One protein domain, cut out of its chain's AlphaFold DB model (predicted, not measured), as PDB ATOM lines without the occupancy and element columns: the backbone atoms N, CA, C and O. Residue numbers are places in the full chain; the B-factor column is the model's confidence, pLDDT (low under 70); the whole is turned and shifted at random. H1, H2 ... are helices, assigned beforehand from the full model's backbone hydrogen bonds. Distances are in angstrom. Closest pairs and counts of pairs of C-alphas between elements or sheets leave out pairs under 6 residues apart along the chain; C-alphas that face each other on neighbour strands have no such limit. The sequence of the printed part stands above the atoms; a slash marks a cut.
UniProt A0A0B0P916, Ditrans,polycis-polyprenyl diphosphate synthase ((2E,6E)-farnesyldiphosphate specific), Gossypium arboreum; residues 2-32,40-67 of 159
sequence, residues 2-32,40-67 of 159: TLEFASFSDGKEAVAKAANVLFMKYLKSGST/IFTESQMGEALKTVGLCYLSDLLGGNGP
ATOM      1  N   THR A   2      10.943  27.763 -34.107       67.44
ATOM      2  CA  THR A   2      11.890  27.935 -35.216       67.44
ATOM      3  C   THR A   2      11.857  26.680 -36.084       67.44
ATOM      4  O   THR A   2      11.779  25.571 -35.558       67.44
ATOM      5  N   LEU A   3      11.845  26.847 -37.404       72.69
ATOM      6  CA  LEU A   3      11.843  25.738 -38.355       72.69
ATOM      7  C   LEU A   3      13.108  25.835 -39.203       72.69
ATOM      8  O   LEU A   3      13.292  26.805 -39.933       72.69
ATOM      9  N   GLU A   4      13.977  24.838 -39.065       75.06
ATOM     10  CA  GLU A   4      15.234  24.723 -39.802       75.06
ATOM     11  C   GLU A   4      15.110  23.598 -40.830       75.06
ATOM     12  O   GLU A   4      14.614  22.510 -40.524       75.06
ATOM     13  N   PHE A   5      15.583  23.847 -42.049       72.62
ATOM     14  CA  PHE A   5      15.740  22.810 -43.059       72.62
ATOM     15  C   PHE A   5      17.194  22.366 -43.070       72.62
ATOM     16  O   PHE A   5      18.083  23.163 -43.353       72.62
ATOM     17  N   ALA A   6      17.420  21.094 -42.775       70.94
ATOM     18  CA  ALA A   6      18.737  20.492 -42.865       70.94
ATOM     19  C   ALA A   6      18.873  19.789 -44.231       70.94
ATOM     20  O   ALA A   6      17.967  19.075 -44.668       70.94
ATOM     21  N   SER A   7      19.997  20.003 -44.911       69.81
ATOM     22  CA  SER A   7      20.324  19.468 -46.240       69.81
ATOM     23  C   SER A   7      21.457  18.452 -46.156       69.81
ATOM     24  O   SER A   7      22.268  18.534 -45.253       69.81
ATOM     25  N   PHE A   8      21.602  17.539 -47.124       66.44
ATOM     26  CA  PHE A   8      22.669  16.520 -47.146       66.44
ATOM     27  C   PHE A   8      24.095  17.081 -46.954       66.44
ATOM     28  O   PHE A   8      24.964  16.391 -46.414       66.44
ATOM     29  N   SER A   9      24.323  18.342 -47.334       65.19
ATOM     30  CA  SER A   9      25.565  19.080 -47.069       65.19
ATOM     31  C   SER A   9      25.920  19.171 -45.580       65.19
ATOM     32  O   SER A   9      27.100  19.210 -45.248       65.19
ATOM     33  N   ASP A  10      24.923  19.129 -44.696       68.69
ATOM     34  CA  ASP A  10      25.028  19.256 -43.234       68.69
ATOM     35  C   ASP A  10      25.439  17.937 -42.542       68.69
ATOM     36  O   ASP A  10      25.475  17.832 -41.315       68.69
ATOM     37  N   GLY A  11      25.727  16.895 -43.328       75.12
ATOM     38  CA  GLY A  11      26.196  15.600 -42.848       75.12
ATOM     39  C   GLY A  11      27.709  15.549 -42.597       75.12
ATOM     40  O   GLY A  11      28.372  16.532 -42.271       75.12
ATOM     41  N   LYS A  12      28.290  14.360 -42.792       80.75
ATOM     42  CA  LYS A  12      29.730  14.087 -42.607       80.75
ATOM     43  C   LYS A  12      30.667  15.043 -43.360       80.75
ATOM     44  O   LYS A  12      31.788  15.281 -42.921       80.75
ATOM     45  N   GLU A  13      30.222  15.570 -44.498       80.06
ATOM     46  CA  GLU A  13      31.031  16.446 -45.344       80.06
ATOM     47  C   GLU A  13      31.312  17.786 -44.662       80.06
ATOM     48  O   GLU A  13      32.448  18.258 -44.672       80.06
ATOM     49  N   ALA A  14      30.311  18.379 -44.014       80.56
ATOM     50  CA  ALA A  14      30.510  19.634 -43.312       80.56
ATOM     51  C   ALA A  14      31.370  19.471 -42.050       80.56
ATOM     52  O   ALA A  14      32.170  20.354 -41.745       80.56
ATOM     53  N   VAL A  15      31.316  18.307 -41.391       83.81
ATOM     54  CA  VAL A  15      32.264  17.962 -40.316       83.81
ATOM     55  C   VAL A  15      33.698  17.923 -40.849       83.81
ATOM     56  O   VAL A  15      34.588  18.536 -40.264       83.81
ATOM     57  N   ALA A  16      33.932  17.284 -41.997       88.00
ATOM     58  CA  ALA A  16      35.256  17.259 -42.619       88.00
ATOM     59  C   ALA A  16      35.739  18.665 -43.027       88.00
ATOM     60  O   ALA A  16      36.893  19.020 -42.793       88.00
ATOM     61  N   LYS A  17      34.853  19.502 -43.582       86.50
ATOM     62  CA  LYS A  17      35.167  20.899 -43.918       86.50
ATOM     63  C   LYS A  17      35.533  21.717 -42.676       86.50
ATOM     64  O   LYS A  17      36.509  22.460 -42.719       86.50
ATOM     65  N   ALA A  18      34.815  21.550 -41.566       86.62
ATOM     66  CA  ALA A  18      35.112  22.250 -40.315       86.62
ATOM     67  C   ALA A  18      36.454  21.810 -39.717       86.62
ATOM     68  O   ALA A  18      37.258  22.655 -39.318       86.62
ATOM     69  N   ALA A  19      36.748  20.509 -39.751       87.88
ATOM     70  CA  ALA A  19      38.051  19.988 -39.350       87.88
ATOM     71  C   ALA A  19      39.184  20.575 -40.213       87.88
ATOM     72  O   ALA A  19      40.209  20.997 -39.680       87.88
ATOM     73  N   ASN A  20      38.976  20.696 -41.529       90.12
ATOM     74  CA  ASN A  20      39.945  21.328 -42.426       90.12
ATOM     75  C   ASN A  20      40.160  22.814 -42.098       90.12
ATOM     76  O   ASN A  20      41.292  23.288 -42.151       90.12
ATOM     77  N   VAL A  21      39.114  23.554 -41.714       87.25
ATOM     78  CA  VAL A  21      39.252  24.952 -41.264       87.25
ATOM     79  C   VAL A  21      40.121  25.038 -40.008       87.25
ATOM     80  O   VAL A  21      41.028  25.871 -39.958       87.25
ATOM     81  N   LEU A  22      39.894  24.171 -39.016       86.81
ATOM     82  CA  LEU A  22      40.726  24.111 -37.807       86.81
ATOM     83  C   LEU A  22      42.176  23.748 -38.127       86.81
ATOM     84  O   LEU A  22      43.098  24.388 -37.626       86.81
ATOM     85  N   PHE A  23      42.376  22.776 -39.012       86.00
ATOM     86  CA  PHE A  23      43.701  22.360 -39.452       86.00
ATOM     87  C   PHE A  23      44.453  23.488 -40.175       86.00
ATOM     88  O   PHE A  23      45.623  23.742 -39.901       86.00
ATOM     89  N   MET A  24      43.779  24.242 -41.045       85.62
ATOM     90  CA  MET A  24      44.384  25.393 -41.721       85.62
ATOM     91  C   MET A  24      44.684  26.547 -40.758       85.62
ATOM     92  O   MET A  24      45.702  27.222 -40.925       85.62
ATOM     93  N   LYS A  25      43.831  26.783 -39.748       85.19
ATOM     94  CA  LYS A  25      44.121  27.739 -38.664       85.19
ATOM     95  C   LYS A  25      45.397  27.328 -37.921       85.19
ATOM     96  O   LYS A  25      46.268  28.170 -37.720       85.19
ATOM     97  N   TYR A  26      45.538  26.038 -37.612       81.25
ATOM     98  CA  TYR A  26      46.728  25.480 -36.971       81.25
ATOM     99  C   TYR A  26      48.006  25.692 -37.800       81.25
ATOM    100  O   TYR A  26      48.980  26.259 -37.300       81.25
ATOM    101  N   LEU A  27      47.993  25.322 -39.086       82.12
ATOM    102  CA  LEU A  27      49.157  25.485 -39.968       82.12
ATOM    103  C   LEU A  27      49.621  26.945 -40.067       82.12
ATOM    104  O   LEU A  27      50.820  27.209 -40.094       82.12
ATOM    105  N   LYS A  28      48.681  27.898 -40.082       79.75
ATOM    106  CA  LYS A  28      48.990  29.336 -40.112       79.75
ATOM    107  C   LYS A  28      49.552  29.859 -38.789       79.75
ATOM    108  O   LYS A  28      50.344  30.792 -38.811       79.75
ATOM    109  N   SER A  29      49.169  29.283 -37.647       69.19
ATOM    110  CA  SER A  29      49.740  29.656 -36.343       69.19
ATOM    111  C   SER A  29      51.142  29.081 -36.102       69.19
ATOM    112  O   SER A  29      51.930  29.683 -35.375       69.19
ATOM    113  N   GLY A  30      51.485  27.962 -36.752       60.53
ATOM    114  CA  GLY A  30      52.766  27.264 -36.590       60.53
ATOM    115  C   GLY A  30      53.996  27.978 -37.172       60.53
ATOM    116  O   GLY A  30      55.115  27.545 -36.917       60.53
ATOM    117  N   SER A  31      53.831  29.080 -37.915       54.53
ATOM    118  CA  SER A  31      54.948  29.894 -38.426       54.53
ATOM    119  C   SER A  31      55.565  30.842 -37.389       54.53
ATOM    120  O   SER A  31      56.564  31.495 -37.677       54.53
ATOM    121  N   THR A  32      55.001  30.922 -36.181       52.41
ATOM    122  CA  THR A  32      55.465  31.814 -35.105       52.41
ATOM    123  C   THR A  32      55.832  30.986 -33.874       52.41
ATOM    124  O   THR A  32      55.008  30.735 -33.008       52.41
ATOM    125  N   ILE A  40      45.140  20.370 -27.746       71.00
ATOM    126  CA  ILE A  40      43.948  19.524 -27.698       71.00
ATOM    127  C   ILE A  40      42.817  20.250 -28.435       71.00
ATOM    128  O   ILE A  40      42.250  21.223 -27.928       71.00
ATOM    129  N   PHE A  41      42.474  19.777 -29.637       79.94
ATOM    130  CA  PHE A  41      41.256  20.207 -30.322       79.94
ATOM    131  C   PHE A  41      40.057  19.973 -29.403       79.94
ATOM    132  O   PHE A  41      39.749  18.839 -29.035       79.94
ATOM    133  N   THR A  42      39.395  21.057 -29.008       84.62
ATOM    134  CA  THR A  42      38.267  21.002 -28.072       84.62
ATOM    135  C   THR A  42      36.946  21.013 -28.834       84.62
ATOM    136  O   THR A  42      36.821  21.637 -29.887       84.62
ATOM    137  N   GLU A  43      35.918  20.383 -28.270       81.81
ATOM    138  CA  GLU A  43      34.555  20.376 -28.807       81.81
ATOM    139  C   GLU A  43      34.037  21.778 -29.171       81.81
ATOM    140  O   GLU A  43      33.455  21.971 -30.236       81.81
ATOM    141  N   SER A  44      34.309  22.770 -28.318       81.19
ATOM    142  CA  SER A  44      33.940  24.171 -28.549       81.19
ATOM    143  C   SER A  44      34.564  24.741 -29.831       81.19
ATOM    144  O   SER A  44      33.877  25.386 -30.622       81.19
ATOM    145  N   GLN A  45      35.839  24.428 -30.097       85.12
ATOM    146  CA  GLN A  45      36.538  24.872 -31.310       85.12
ATOM    147  C   GLN A  45      35.933  24.236 -32.564       85.12
ATOM    148  O   GLN A  45      35.787  24.900 -33.590       85.12
ATOM    149  N   MET A  46      35.539  22.964 -32.478       84.38
ATOM    150  CA  MET A  46      34.839  22.292 -33.567       84.38
ATOM    151  C   MET A  46      33.444  22.884 -33.788       84.38
ATOM    152  O   MET A  46      33.070  23.143 -34.927       84.38
ATOM    153  N   GLY A  47      32.711  23.188 -32.713       81.25
ATOM    154  CA  GLY A  47      31.431  23.894 -32.781       81.25
ATOM    155  C   GLY A  47      31.545  25.256 -33.469       81.25
ATOM    156  O   GLY A  47      30.729  25.581 -34.326       81.25
ATOM    157  N   GLU A  48      32.583  26.035 -33.160       81.38
ATOM    158  CA  GLU A  48      32.857  27.310 -33.831       81.38
ATOM    159  C   GLU A  48      33.201  27.115 -35.315       81.38
ATOM    160  O   GLU A  48      32.679  27.819 -36.179       81.38
ATOM    161  N   ALA A  49      34.033  26.125 -35.644       83.94
ATOM    162  CA  ALA A  49      34.384  25.830 -37.029       83.94
ATOM    163  C   ALA A  49      33.162  25.402 -37.859       83.94
ATOM    164  O   ALA A  49      33.022  25.815 -39.010       83.94
ATOM    165  N   LEU A  50      32.238  24.640 -37.273       79.94
ATOM    166  CA  LEU A  50      30.993  24.247 -37.934       79.94
ATOM    167  C   LEU A  50      30.098  25.456 -38.239       79.94
ATOM    168  O   LEU A  50      29.540  25.513 -39.335       79.94
ATOM    169  N   LYS A  51      30.051  26.463 -37.352       76.12
ATOM    170  CA  LYS A  51      29.391  27.749 -37.650       76.12
ATOM    171  C   LYS A  51      30.009  28.409 -38.883       76.12
ATOM    172  O   LYS A  51      29.299  28.797 -39.803       76.12
ATOM    173  N   THR A  52      31.343  28.462 -38.957       74.06
ATOM    174  CA  THR A  52      32.037  29.111 -40.088       74.06
ATOM    175  C   THR A  52      31.835  28.412 -41.435       74.06
ATOM    176  O   THR A  52      31.909  29.059 -42.474       74.06
ATOM    177  N   VAL A  53      31.563  27.104 -41.435       73.00
ATOM    178  CA  VAL A  53      31.333  26.302 -42.651       73.00
ATOM    179  C   VAL A  53      29.902  26.456 -43.192       73.00
ATOM    180  O   VAL A  53      29.584  25.919 -44.251       73.00
ATOM    181  N   GLY A  54      29.046  27.231 -42.518       60.69
ATOM    182  CA  GLY A  54      27.648  27.406 -42.913       60.69
ATOM    183  C   GLY A  54      26.758  26.258 -42.450       60.69
ATOM    184  O   GLY A  54      25.631  26.123 -42.913       60.69
ATOM    185  N   LEU A  55      27.219  25.448 -41.496       58.66
ATOM    186  CA  LEU A  55      26.426  24.394 -40.870       58.66
ATOM    187  C   LEU A  55      25.470  24.988 -39.811       58.66
ATOM    188  O   LEU A  55      25.444  24.534 -38.674       58.66
ATOM    189  N   CYS A  56      24.757  26.052 -40.195       53.28
ATOM    190  CA  CYS A  56      23.664  26.772 -39.530       53.28
ATOM    191  C   CYS A  56      23.186  27.870 -40.507       53.28
ATOM    192  O   CYS A  56      23.342  29.063 -40.245       53.28
ATOM    193  N   TYR A  57      22.637  27.517 -41.675       41.09
ATOM    194  CA  TYR A  57      21.989  28.547 -42.488       41.09
ATOM    195  C   TYR A  57      20.729  29.037 -41.755       41.09
ATOM    196  O   TYR A  57      19.736  28.324 -41.643       41.09
ATOM    197  N   LEU A  58      20.821  30.289 -41.289       42.12
ATOM    198  CA  LEU A  58      19.775  31.163 -40.740       42.12
ATOM    199  C   LEU A  58      19.510  31.173 -39.219       42.12
ATOM    200  O   LEU A  58      18.602  31.890 -38.800       42.12
ATOM    201  N   SER A  59      20.284  30.488 -38.368       49.28
ATOM    202  CA  SER A  59      20.192  30.702 -36.905       49.28
ATOM    203  C   SER A  59      21.122  31.821 -36.397       49.28
ATOM    204  O   SER A  59      20.902  32.378 -35.319       49.28
ATOM    205  N   ASP A  60      22.102  32.235 -37.210       46.28
ATOM    206  CA  ASP A  60      23.062  33.301 -36.884       46.28
ATOM    207  C   ASP A  60      22.451  34.711 -36.858       46.28
ATOM    208  O   ASP A  60      22.991  35.592 -36.193       46.28
ATOM    209  N   LEU A  61      21.283  34.934 -37.479       44.62
ATOM    210  CA  LEU A  61      20.561  36.206 -37.305       44.62
ATOM    211  C   LEU A  61      19.934  36.344 -35.901       44.62
ATOM    212  O   LEU A  61      19.488  37.427 -35.534       44.62
ATOM    213  N   LEU A  62      19.904  35.257 -35.119       42.06
ATOM    214  CA  LEU A  62      19.373  35.197 -33.752       42.06
ATOM    215  C   LEU A  62      20.409  34.715 -32.719       42.06
ATOM    216  O   LEU A  62      20.052  34.466 -31.570       42.06
ATOM    217  N   GLY A  63      21.693  34.627 -33.087       37.50
ATOM    218  CA  GLY A  63      22.782  34.428 -32.124       37.50
ATOM    219  C   GLY A  63      22.766  33.085 -31.385       37.50
ATOM    220  O   GLY A  63      23.236  33.007 -30.251       37.50
ATOM    221  N   GLY A  64      22.250  32.022 -32.006       39.16
ATOM    222  CA  GLY A  64      22.251  30.679 -31.431       39.16
ATOM    223  C   GLY A  64      22.776  29.650 -32.422       39.16
ATOM    224  O   GLY A  64      22.314  29.590 -33.559       39.16
ATOM    225  N   ASN A  65      23.700  28.790 -31.975       51.28
ATOM    226  CA  ASN A  65      23.813  27.452 -32.562       51.28
ATOM    227  C   ASN A  65      22.393  26.876 -32.624       51.28
ATOM    228  O   ASN A  65      21.712  26.899 -31.595       51.28
ATOM    229  N   GLY A  66      21.944  26.387 -33.783       56.09
ATOM    230  CA  GLY A  66      20.672  25.669 -33.849       56.09
ATOM    231  C   GLY A  66      20.669  24.589 -32.757       56.09
ATOM    232  O   GLY A  66      21.639  23.824 -32.687       56.09
ATOM    233  N   PRO A  67      19.662  24.546 -31.864       63.66
ATOM    234  CA  PRO A  67      19.693  23.682 -30.690       63.66
ATOM    235  C   PRO A  67      19.906  22.229 -31.113       63.66
ATOM    236  O   PRO A  67      19.396  21.788 -32.149       63.66
TER     237      PRO A  67
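AT A GLANCE: This is residues 2 to 32 and 40 to 67 of the 159 residues of the protein "Ditrans,polycis-polyprenyl diphosphate synthase ((2E,6E)-farnesyldiphosphate specific)" of Gossypium arboreum (UniProt A0A0B0P916). A long helix, H1, has a shorter one, H2, packed crosswise on its residues 14 to 22. Residues 24 to 32 stick out at one end, and the loops of residues 2 to 11 and 54 to 67 lie toward the other. The printed part has 59 residues, with two named helices, H1 then H2, and no named strand; it is all helix in class, though under half of the residues are in named elements. It is only just loose, close to compact, with a radius of gyration of the C-alphas of 12.9 A, and elongated, spanning 44 by 23 by 17 A.

HOW THE PARTS SIT: H1, residues 12 to 29, touches H2, residues 43 to 52, with residues 14 to 22 alone. Their closest C-alphas, those of Ala 18 and Ala 49, are 4.9 A apart. Their lines are about perpendicular, at 79 degrees. In H1 and H2 every O i to N i+4 pair is within hydrogen-bond range.

IN THESE COORDINATES: H1 runs 26.1 A from C-alpha 12 at (29.730, 14.087, -42.607). H2 runs 14.5 A to C-alpha 52 at (32.037, 29.111, -40.088).

THE WHOLE: The C-alphas farthest apart, those of Leu 3 and Thr 32, are 44.2 A apart. Residues 33 to 39 are not printed; C-alphas 32 and 40 are 18.4 A apart across the cut. Mean pLDDT of the printed part is 70.9; residues 2, 7 to 10, 29 to 32 and 54 to 67 are under 70.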